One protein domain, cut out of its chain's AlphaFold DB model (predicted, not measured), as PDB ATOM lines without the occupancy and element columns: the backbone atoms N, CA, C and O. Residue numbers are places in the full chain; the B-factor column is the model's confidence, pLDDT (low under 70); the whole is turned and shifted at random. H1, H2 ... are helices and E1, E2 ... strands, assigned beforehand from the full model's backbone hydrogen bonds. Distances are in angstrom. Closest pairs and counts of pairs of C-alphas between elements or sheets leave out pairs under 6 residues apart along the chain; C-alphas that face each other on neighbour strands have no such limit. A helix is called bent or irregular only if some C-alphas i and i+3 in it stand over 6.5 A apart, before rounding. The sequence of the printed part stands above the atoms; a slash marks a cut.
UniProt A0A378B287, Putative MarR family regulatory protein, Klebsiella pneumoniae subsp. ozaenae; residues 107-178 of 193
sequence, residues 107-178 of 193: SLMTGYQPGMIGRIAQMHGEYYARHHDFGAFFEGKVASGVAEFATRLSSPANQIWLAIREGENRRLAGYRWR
ATOM      1  N   SER A 107      34.526 -27.780  55.633       70.25
ATOM      2  CA  SER A 107      34.191 -27.367  54.280       70.25
ATOM      3  C   SER A 107      34.274 -28.579  53.351       70.25
ATOM      4  O   SER A 107      35.294 -29.270  53.304       70.25
ATOM      5  N   LEU A 108      33.198 -28.857  52.614       76.38
ATOM      6  CA  LEU A 108      33.207 -29.834  51.528       76.38
ATOM      7  C   LEU A 108      33.543 -29.120  50.219       76.38
ATOM      8  O   LEU A 108      32.739 -28.347  49.703       76.38
ATOM      9  N   MET A 109      34.709 -29.418  49.657       77.31
ATOM     10  CA  MET A 109      35.119 -28.929  48.344       77.31
ATOM     11  C   MET A 109      34.978 -30.021  47.290       77.31
ATOM     12  O   MET A 109      35.389 -31.163  47.502       77.31
ATOM     13  N   THR A 110      34.432 -29.658  46.133       82.06
ATOM     14  CA  THR A 110      34.345 -30.539  44.965       82.06
ATOM     15  C   THR A 110      35.402 -30.195  43.927       82.06
ATOM     16  O   THR A 110      35.707 -29.022  43.713       82.06
ATOM     17  N   GLY A 111      35.888 -31.207  43.214       82.38
ATOM     18  CA  GLY A 111      36.804 -31.018  42.088       82.38
ATOM     19  C   GLY A 111      38.277 -30.961  42.494       82.38
ATOM     20  O   GLY A 111      38.651 -31.286  43.621       82.38
ATOM     21  N   TYR A 112      39.132 -30.604  41.535       85.06
ATOM     22  CA  TYR A 112      40.575 -30.608  41.748       85.06
ATOM     23  C   TYR A 112      40.990 -29.551  42.774       85.06
ATOM     24  O   TYR A 112      40.585 -28.396  42.676       85.06
ATOM     25  N   GLN A 113      41.845 -29.945  43.717       85.12
ATOM     26  CA  GLN A 113      42.515 -29.036  44.640       85.12
ATOM     27  C   GLN A 113      44.021 -29.317  44.642       85.12
ATOM     28  O   GLN A 113      44.424 -30.481  44.764       85.12
ATOM     29  N   PRO A 114      44.878 -28.284  44.569       86.12
ATOM     30  CA  PRO A 114      46.319 -28.463  44.680       86.12
ATOM     31  C   PRO A 114      46.706 -29.267  45.930       86.12
ATOM     32  O   PRO A 114      46.234 -29.011  47.041       86.12
ATOM     33  N   GLY A 115      47.558 -30.279  45.742       86.25
ATOM     34  CA  GLY A 115      48.036 -31.169  46.809       86.25
ATOM     35  C   GLY A 115      47.119 -32.351  47.153       86.25
ATOM     36  O   GLY A 115      47.516 -33.211  47.938       86.25
ATOM     37  N   MET A 116      45.925 -32.462  46.558       86.44
ATOM     38  CA  MET A 116      44.993 -33.553  46.879       86.44
ATOM     39  C   MET A 116      45.538 -34.954  46.563       86.44
ATOM     40  O   MET A 116      45.292 -35.882  47.325       86.44
ATOM     41  N   ILE A 117      46.296 -35.106  45.467       88.19
ATOM     42  CA  ILE A 117      46.821 -36.405  45.012       88.19
ATOM     43  C   ILE A 117      47.796 -36.951  46.056       88.19
ATOM     44  O   ILE A 117      47.617 -38.060  46.556       88.19
ATOM     45  N   GLY A 118      48.778 -36.128  46.434       88.12
ATOM     46  CA  GLY A 118      49.755 -36.474  47.463       88.12
ATOM     47  C   GLY A 118      49.090 -36.741  48.809       88.12
ATOM     48  O   GLY A 118      49.440 -37.702  49.482       88.12
ATOM     49  N   ARG A 119      48.064 -35.962  49.176       84.12
ATOM     50  CA  ARG A 119      47.366 -36.168  50.447       84.12
ATOM     51  C   ARG A 119      46.577 -37.478  50.494       84.12
ATOM     52  O   ARG A 119      46.617 -38.160  51.513       84.12
ATOM     53  N   ILE A 120      45.889 -37.843  49.410       85.88
ATOM     54  CA  ILE A 120      45.172 -39.124  49.316       85.88
ATOM     55  C   ILE A 120      46.157 -40.292  49.410       85.88
ATOM     56  O   ILE A 120      45.899 -41.234  50.162       85.88
ATOM     57  N   ALA A 121      47.274 -40.210  48.681       90.44
ATOM     58  CA  ALA A 121      48.328 -41.218  48.713       90.44
ATOM     59  C   ALA A 121      48.926 -41.355  50.118       90.44
ATOM     60  O   ALA A 121      48.929 -42.457  50.653       90.44
ATOM     61  N   GLN A 122      49.295 -40.240  50.756       87.69
ATOM     62  CA  GLN A 122      49.810 -40.211  52.125       87.69
ATOM     63  C   GLN A 122      48.832 -40.860  53.112       87.69
ATOM     64  O   GLN A 122      49.227 -41.715  53.898       87.69
ATOM     65  N   MET A 123      47.546 -40.488  53.072       85.25
ATOM     66  CA  MET A 123      46.542 -41.047  53.984       85.25
ATOM     67  C   MET A 123      46.403 -42.566  53.844       85.25
ATOM     68  O   MET A 123      46.279 -43.265  54.848       85.25
ATOM     69  N   HIS A 124      46.417 -43.079  52.611       83.56
ATOM     70  CA  HIS A 124      46.349 -44.518  52.364       83.56
ATOM     71  C   HIS A 124      47.662 -45.213  52.733       83.56
ATOM     72  O   HIS A 124      47.620 -46.256  53.377       83.56
ATOM     73  N   GLY A 125      48.807 -44.635  52.369       88.00
ATOM     74  CA  GLY A 125      50.133 -45.154  52.694       88.00
ATOM     75  C   GLY A 125      50.312 -45.308  54.200       88.00
ATOM     76  O   GLY A 125      50.551 -46.412  54.675       88.00
ATOM     77  N   GLU A 126      50.078 -44.243  54.972       87.94
ATOM     78  CA  GLU A 126      50.183 -44.279  56.435       87.94
ATOM     79  C   GLU A 126      49.210 -45.278  57.075       87.94
ATOM     80  O   GLU A 126      49.585 -45.995  58.004       87.94
ATOM     81  N   TYR A 127      47.957 -45.334  56.608       85.69
ATOM     82  CA  TYR A 127      46.960 -46.241  57.175       85.69
ATOM     83  C   TYR A 127      47.314 -47.707  56.912       85.69
ATOM     84  O   TYR A 127      47.337 -48.513  57.844       85.69
ATOM     85  N   TYR A 128      47.605 -48.060  55.659       86.62
ATOM     86  CA  TYR A 128      47.856 -49.444  55.268       86.62
ATOM     87  C   TYR A 128      49.251 -49.935  55.666       86.62
ATOM     88  O   TYR A 128      49.395 -51.122  55.944       86.62
ATOM     89  N   ALA A 129      50.244 -49.052  55.797       89.19
ATOM     90  CA  ALA A 129      51.523 -49.407  56.408       89.19
ATOM     91  C   ALA A 129      51.340 -49.844  57.870       89.19
ATOM     92  O   ALA A 129      51.904 -50.849  58.278       89.19
ATOM     93  N   ARG A 130      50.503 -49.137  58.648       85.94
ATOM     94  CA  ARG A 130      50.270 -49.459  60.071       85.94
ATOM     95  C   ARG A 130      49.449 -50.729  60.307       85.94
ATOM     96  O   ARG A 130      49.636 -51.367  61.333       85.94
ATOM     97  N   HIS A 131      48.497 -51.046  59.427       84.44
ATOM     98  CA  HIS A 131      47.521 -52.122  59.669       84.44
ATOM     99  C   HIS A 131      47.750 -53.375  58.817       84.44
ATOM    100  O   HIS A 131      47.196 -54.429  59.129       84.44
ATOM    101  N   HIS A 132      48.508 -53.260  57.725       83.12
ATOM    102  CA  HIS A 132      48.633 -54.310  56.714       83.12
ATOM    103  C   HIS A 132      50.053 -54.430  56.129       83.12
ATOM    104  O   HIS A 132      50.220 -55.115  55.122       83.12
ATOM    105  N   ASP A 133      51.055 -53.762  56.719       87.12
ATOM    106  CA  ASP A 133      52.467 -53.767  56.292       87.12
ATOM    107  C   ASP A 133      52.686 -53.418  54.806       87.12
ATOM    108  O   ASP A 133      53.634 -53.859  54.152       87.12
ATOM    109  N   PHE A 134      51.797 -52.603  54.234       89.00
ATOM    110  CA  PHE A 134      51.946 -52.146  52.855       89.00
ATOM    111  C   PHE A 134      52.996 -51.039  52.754       89.00
ATOM    112  O   PHE A 134      53.001 -50.091  53.533       89.00
ATOM    113  N   GLY A 135      53.866 -51.145  51.747       87.81
ATOM    114  CA  GLY A 135      54.943 -50.188  51.492       87.81
ATOM    115  C   GLY A 135      54.769 -49.379  50.204       87.81
ATOM    116  O   GLY A 135      53.685 -49.295  49.623       87.81
ATOM    117  N   ALA A 136      55.887 -48.838  49.713       91.50
ATOM    118  CA  ALA A 136      55.947 -47.900  48.586       91.50
ATOM    119  C   ALA A 136      55.227 -48.374  47.307       91.50
ATOM    120  O   ALA A 136      54.693 -47.556  46.560       91.50
ATOM    121  N   PHE A 137      55.167 -49.687  47.053       90.25
ATOM    122  CA  PHE A 137      54.431 -50.231  45.907       90.25
ATOM    123  C   PHE A 137      52.935 -49.880  45.955       90.25
ATOM    124  O   PHE A 137      52.368 -49.439  44.955       90.25
ATOM    125  N   PHE A 138      52.295 -50.049  47.115       88.31
ATOM    126  CA  PHE A 138      50.877 -49.741  47.291       88.31
ATOM    127  C   PHE A 138      50.630 -48.232  47.226       88.31
ATOM    128  O   PHE A 138      49.737 -47.782  46.509       88.31
ATOM    129  N   GLU A 139      51.463 -47.448  47.909       90.12
ATOM    130  CA  GLU A 139      51.378 -45.987  47.882       90.12
ATOM    131  C   GLU A 139      51.506 -45.436  46.452       90.12
ATOM    132  O   GLU A 139      50.679 -44.630  46.019       90.12
ATOM    133  N   GLY A 140      52.460 -45.948  45.666       90.25
ATOM    134  CA  GLY A 140      52.637 -45.585  44.261       90.25
ATOM    135  C   GLY A 140      51.433 -45.942  43.384       90.25
ATOM    136  O   GLY A 140      51.066 -45.168  42.494       90.25
ATOM    137  N   LYS A 141      50.762 -47.072  43.651       92.06
ATOM    138  CA  LYS A 141      49.511 -47.445  42.964       92.06
ATOM    139  C   LYS A 141      48.376 -46.478  43.283       92.06
ATOM    140  O   LYS A 141      47.675 -46.060  42.361       92.06
ATOM    141  N   VAL A 142      48.222 -46.086  44.548       88.00
ATOM    142  CA  VAL A 142      47.220 -45.091  44.956       88.00
ATOM    143  C   VAL A 142      47.508 -43.743  44.296       88.00
ATOM    144  O   VAL A 142      46.621 -43.179  43.657       88.00
ATOM    145  N   ALA A 143      48.748 -43.249  44.377       90.00
ATOM    146  CA  ALA A 143      49.141 -41.974  43.778       90.00
ATOM    147  C   ALA A 143      48.880 -41.944  42.264       90.00
ATOM    148  O   ALA A 143      48.278 -40.996  41.758       90.00
ATOM    149  N   SER A 144      49.262 -43.011  41.556       88.94
ATOM    150  CA  SER A 144      49.065 -43.127  40.107       88.94
ATOM    151  C   SER A 144      47.581 -43.157  39.733       88.94
ATOM    152  O   SER A 144      47.158 -42.424  38.842       88.94
ATOM    153  N   GLY A 145      46.767 -43.947  40.445       88.12
ATOM    154  CA  GLY A 145      45.328 -44.037  40.180       88.12
ATOM    155  C   GLY A 145      44.595 -42.717  40.427       88.12
ATOM    156  O   GLY A 145      43.738 -42.318  39.639       88.12
ATOM    157  N   VAL A 146      44.962 -41.995  41.489       87.38
ATOM    158  CA  VAL A 146      44.369 -40.687  41.806       87.38
ATOM    159  C   VAL A 146      44.823 -39.617  40.808       87.38
ATOM    160  O   VAL A 146      44.008 -38.787  40.405       87.38
ATOM    161  N   ALA A 147      46.082 -39.648  40.358       89.31
ATOM    162  CA  ALA A 147      46.578 -38.752  39.314       89.31
ATOM    163  C   ALA A 147      45.847 -38.966  37.979       89.31
ATOM    164  O   ALA A 147      45.372 -38.005  37.375       89.31
ATOM    165  N   GLU A 148      45.677 -40.221  37.555       87.50
ATOM    166  CA  GLU A 148      44.913 -40.568  36.350       87.50
ATOM    167  C   GLU A 148      43.424 -40.208  36.487       87.50
ATOM    168  O   GLU A 148      42.745 -39.879  35.517       87.50
ATOM    169  N   PHE A 149      42.855 -40.282  37.690       83.50
ATOM    170  CA  PHE A 149      41.482 -39.839  37.916       83.50
ATOM    171  C   PHE A 149      41.339 -38.315  37.825       83.50
ATOM    172  O   PHE A 149      40.385 -37.832  37.214       83.50
ATOM    173  N   ALA A 150      42.298 -37.561  38.370       86.81
ATOM    174  CA  ALA A 150      42.259 -36.102  38.404       86.81
ATOM    175  C   ALA A 150      42.182 -35.468  37.002       86.81
ATOM    176  O   ALA A 150      41.504 -34.456  36.830       86.81
ATOM    177  N   THR A 151      42.792 -36.089  35.986       86.06
ATOM    178  CA  THR A 151      42.736 -35.610  34.591       86.06
ATOM    179  C   THR A 151      41.355 -35.754  33.946       86.06
ATOM    180  O   THR A 151      41.085 -35.122  32.928       86.06
ATOM    181  N   ARG A 152      40.453 -36.551  34.536       84.44
ATOM    182  CA  ARG A 152      39.107 -36.831  34.008       84.44
ATOM    183  C   ARG A 152      37.985 -36.131  34.774       84.44
ATOM    184  O   ARG A 152      36.814 -36.417  34.517       84.44
ATOM    185  N   LEU A 153      38.314 -35.228  35.700       81.56
ATOM    186  CA  LEU A 153      37.333 -34.487  36.508       81.56
ATOM    187  C   LEU A 153      36.491 -33.484  35.698       81.56
ATOM    188  O   LEU A 153      35.491 -32.990  36.204       81.56
ATOM    189  N   SER A 154      36.857 -33.203  34.445       77.69
ATOM    190  CA  SER A 154      36.035 -32.418  33.511       77.69
ATOM    191  C   SER A 154      34.762 -33.149  33.068       77.69
ATOM    192  O   SER A 154      33.821 -32.511  32.601       77.69
ATOM    193  N   SER A 155      34.706 -34.478  33.220       78.94
ATOM    194  CA  SER A 155      33.498 -35.257  32.953       78.94
ATOM    195  C   SER A 155      32.521 -35.157  34.132       78.94
ATOM    196  O   SER A 155      32.899 -35.526  35.245       78.94
ATOM    197  N   PRO A 156      31.243 -34.781  33.915       72.56
ATOM    198  CA  PRO A 156      30.234 -34.683  34.980       72.56
ATOM    199  C   PRO A 156      30.008 -35.986  35.767       72.56
ATOM    200  O   PRO A 156      29.495 -35.956  36.887       72.56
ATOM    201  N   ALA A 157      30.379 -37.134  35.189       75.38
ATOM    202  CA  ALA A 157      30.284 -38.448  35.821       75.38
ATOM    203  C   ALA A 157      31.388 -38.720  36.864       75.38
ATOM    204  O   ALA A 157      31.253 -39.658  37.654       75.38
ATOM    205  N   ASN A 158      32.455 -37.915  36.880       76.00
ATOM    206  CA  ASN A 158      33.597 -38.060  37.778       76.00
ATOM    207  C   ASN A 158      33.573 -36.957  38.828       76.00
ATOM    208  O   ASN A 158      33.672 -35.776  38.509       76.00
ATOM    209  N   GLN A 159      33.456 -37.345  40.095       75.56
ATOM    210  CA  GLN A 159      33.387 -36.394  41.197       75.56
ATOM    211  C   GLN A 159      34.326 -36.818  42.323       75.56
ATOM    212  O   GLN A 159      34.460 -38.001  42.658       75.56
ATOM    213  N   ILE A 160      34.976 -35.818  42.900       81.75
ATOM    214  CA  ILE A 160      35.829 -35.943  44.073       81.75
ATOM    215  C   ILE A 160      35.367 -34.928  45.103       81.75
ATOM    216  O   ILE A 160      35.041 -33.794  44.744       81.75
ATOM    217  N   TRP A 161      35.333 -35.352  46.360       80.50
ATOM    218  CA  TRP A 161      34.968 -34.523  47.495       80.50
ATOM    219  C   TRP A 161      36.097 -34.547  48.507       80.50
ATOM    220  O   TRP A 161      36.592 -35.604  48.907       80.50
ATOM    221  N   LEU A 162      36.488 -33.357  48.928       78.69
ATOM    222  CA  LEU A 162      37.492 -33.140  49.945       78.69
ATOM    223  C   LEU A 162      36.805 -32.486  51.135       78.69
ATOM    224  O   LEU A 162      36.182 -31.441  50.986       78.69
ATOM    225  N   ALA A 163      36.914 -33.104  52.303       77.69
ATOM    226  CA  ALA A 163      36.526 -32.491  53.561       77.69
ATOM    227  C   ALA A 163      37.751 -31.771  54.135       77.69
ATOM    228  O   ALA A 163      38.771 -32.397  54.435       77.69
ATOM    229  N   ILE A 164      37.661 -30.449  54.245       71.31
ATOM    230  CA  ILE A 164      38.709 -29.564  54.751       71.31
ATOM    231  C   ILE A 164      38.261 -29.017  56.094       71.31
ATOM    232  O   ILE A 164      37.202 -28.410  56.184       71.31
ATOM    233  N   ARG A 165      39.075 -29.213  57.128       68.12
ATOM    234  CA  ARG A 165      38.873 -28.603  58.441       68.12
ATOM    235  C   ARG A 165      39.671 -27.303  58.521       68.12
ATOM    236  O   ARG A 165      40.867 -27.322  58.238       68.12
ATOM    237  N   GLU A 166      39.045 -26.190  58.898       57.28
ATOM    238  CA  GLU A 166      39.793 -24.947  59.139       57.28
ATOM    239  C   GLU A 166      40.774 -25.104  60.319       57.28
ATOM    240  O   GLU A 166      40.445 -25.711  61.338       57.28
ATOM    241  N   GLY A 167      42.001 -24.590  60.169       54.41
ATOM    242  CA  GLY A 167      43.032 -24.565  61.222       54.41
ATOM    243  C   GLY A 167      43.991 -25.764  61.275       54.41
ATOM    244  O   GLY A 167      45.046 -25.673  61.894       54.41
ATOM    245  N   GLU A 168      43.703 -26.862  60.574       49.44
ATOM    246  CA  GLU A 168      44.603 -28.015  60.458       49.44
ATOM    247  C   GLU A 168      44.616 -28.463  58.996       49.44
ATOM    248  O   GLU A 168      43.571 -28.721  58.408       49.44
ATOM    249  N   ASN A 169      45.790 -28.635  58.389       46.94
ATOM    250  CA  ASN A 169      45.935 -29.134  57.014       46.94
ATOM    251  C   ASN A 169      45.559 -30.639  56.884       46.94
ATOM    252  O   ASN A 169      46.157 -31.392  56.114       46.94
ATOM    253  N   ARG A 170      44.583 -31.118  57.670       49.47
ATOM    254  CA  ARG A 170      44.027 -32.473  57.666       49.47
ATOM    255  C   ARG A 170      42.827 -32.497  56.730       49.47
ATOM    256  O   ARG A 170      41.696 -32.224  57.112       49.47
ATOM    257  N   ARG A 171      43.110 -32.819  55.471       50.84
ATOM    258  CA  ARG A 171      42.104 -33.006  54.422       50.84
ATOM    259  C   ARG A 171      41.689 -34.472  54.401       50.84
ATOM    260  O   ARG A 171      42.568 -35.326  54.309       50.84
ATOM    261  N   LEU A 172      40.394 -34.751  54.492       51.47
ATOM    262  CA  LEU A 172      39.795 -36.056  54.204       51.47
ATOM    263  C   LEU A 172      39.388 -36.075  52.731       51.47
ATOM    264  O   LEU A 172      38.938 -35.060  52.205       51.47
ATOM    265  N   ALA A 173      39.531 -37.207  52.053       48.56
ATOM    266  CA  ALA A 173      39.235 -37.303  50.630       48.56
ATOM    267  C   ALA A 173      38.421 -38.558  50.322       48.56
ATOM    268  O   ALA A 173      38.842 -39.672  50.628       48.56
ATOM    269  N   GLY A 174      37.263 -38.367  49.694       47.66
ATOM    270  CA  GLY A 174      36.433 -39.429  49.139       47.66
ATOM    271  C   GLY A 174      36.148 -39.138  47.670       47.66
ATOM    272  O   GLY A 174      35.994 -37.986  47.271       47.66
ATOM    273  N   TYR A 175      36.082 -40.166  46.833       44.38
ATOM    274  CA  TYR A 175      35.789 -40.000  45.412       44.38
ATOM    275  C   TYR A 175      34.789 -41.046  44.937       44.38
ATOM    276  O   TYR A 175      34.695 -42.140  45.493       44.38
ATOM    277  N   ARG A 176      34.008 -40.693  43.914       39.06
ATOM    278  CA  ARG A 176      33.007 -41.571  43.306       39.06
ATOM    279  C   ARG A 176      33.355 -41.736  41.840       39.06
ATOM    280  O   ARG A 176      33.412 -40.771  41.084       39.06
ATOM    281  N   TRP A 177      33.560 -42.990  41.466       37.19
ATOM    282  CA  TRP A 177      33.895 -43.421  40.119       37.19
ATOM    283  C   TRP A 177      32.656 -43.992  39.416       37.19
ATOM    284  O   TRP A 177      31.985 -44.872  39.963       37.19
ATOM    285  N   ARG A 178      32.363 -43.545  38.189       34.09
ATOM    286  CA  ARG A 178      31.464 -44.248  37.255       34.09
ATOM    287  C   ARG A 178      32.146 -44.390  35.887       34.09
ATOM    288  O   ARG A 178      32.075 -43.493  35.060       34.09
TER     289      ARG A 178
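What this domain is: This is residues 107 to 178 of the 193 residues of the protein "Putative MarR family regulatory protein" of Klebsiella pneumoniae subsp. ozaenae (UniProt A0A378B287). A small antiparallel sheet of three strands, E1, E2 and E3, stands at one end, and a helical hairpin, H1 and H2, reaches away from it. The open end of the hairpin, where H1 begins and H2 ends, meets the sheet, while the turn between the two helices lies at the far end of the longest axis; the helices only graze the sheet and do not cover it along their length. The printed part has 72 residues, with two named helices and three named strands in the order E1, H1, H2, E2, E3; the sheet runs E1, E2, E3, and the class is mixed, helices and strands. The whole is compact, with a radius of gyration of the C-alphas of 12.6 A, and the C-alphas span 36 by 30 by 18 A along their three main axes.

Where its parts are: The longest strand of the sheet is E2, residues 159 to 165, 19.7 A from first to last C-alpha. On one side of it is E1, residues 107 to 110, 9.8 A long, which begins the printed part at C-alpha 107, (34.191, -27.367, 54.280). On the other side is E3, residues 171 to 176, 16.7 A long, which ends at C-alpha 176, (33.007, -41.571, 43.306). The longest helix is H1, residues 116 to 132, 23.3 A from first to last C-alpha; it begins at C-alpha 116, (44.993, -33.553, 46.879). H2, residues 136 to 150, is 20.7 A long. Neither helix is bent or irregular.

How they stand to each other: In the sheet E2 is the inner strand, and E1 and E3 are the edge strands. E1 and E2 are antiparallel, with 159 degrees between their directions; C-alphas 108 and 163 face each other at 4.7 A. Across this pair N 109 and O 162 are within hydrogen-bond range at 2.8 A, and so are N 164 and O 107, also at 2.8 A. E2 and E3 form a hairpin and are antiparallel at 162 degrees; C-alphas 160 and 175 face each other at 4.3 A. Here N 163 and O 172 are within hydrogen-bond range at 2.8 A, and N 176 and O 159 at 3.0 A. H1 is on the sheet but only grazes it, with its residues 116 to 123. The closest C-alphas of H1 and E3 are those of Ile 120 and Ala 173, 6.3 A apart. H2 is also on the sheet and only grazes it, with its residues 146 to 150. H1 and H2 form a helical hairpin and touch, with 18 pairs of C-alphas within 8 A; their closest C-alphas are those of Gly 125 and Glu 139, at 5.0 A. The two helices run opposite ways at a shallow tilt of 32 degrees. In both H1 and H2 every O i to N i+4 pair is within hydrogen-bond range.

The domain as a whole: The two C-alphas farthest apart are those of Asp 133, in the link from H1 to H2, and Pro 156, in the link from H2 to E2, 36.2 A from each other. The first and last printed C-alphas, those of Ser 107 and Arg 178, are 24.1 A apart. The printed part has no cut. The links E1 to H1, H1 to H2 and E2 to E3 are tight; that from H2 to E2, with 8 residues, is short, and no link is long. The mean pLDDT of the printed part of this predicted model is 77.4. It is under 70 in residues 165 to 178, 14 residues in which E3 lies with a mean of 47, whereas H2 has a mean of 89.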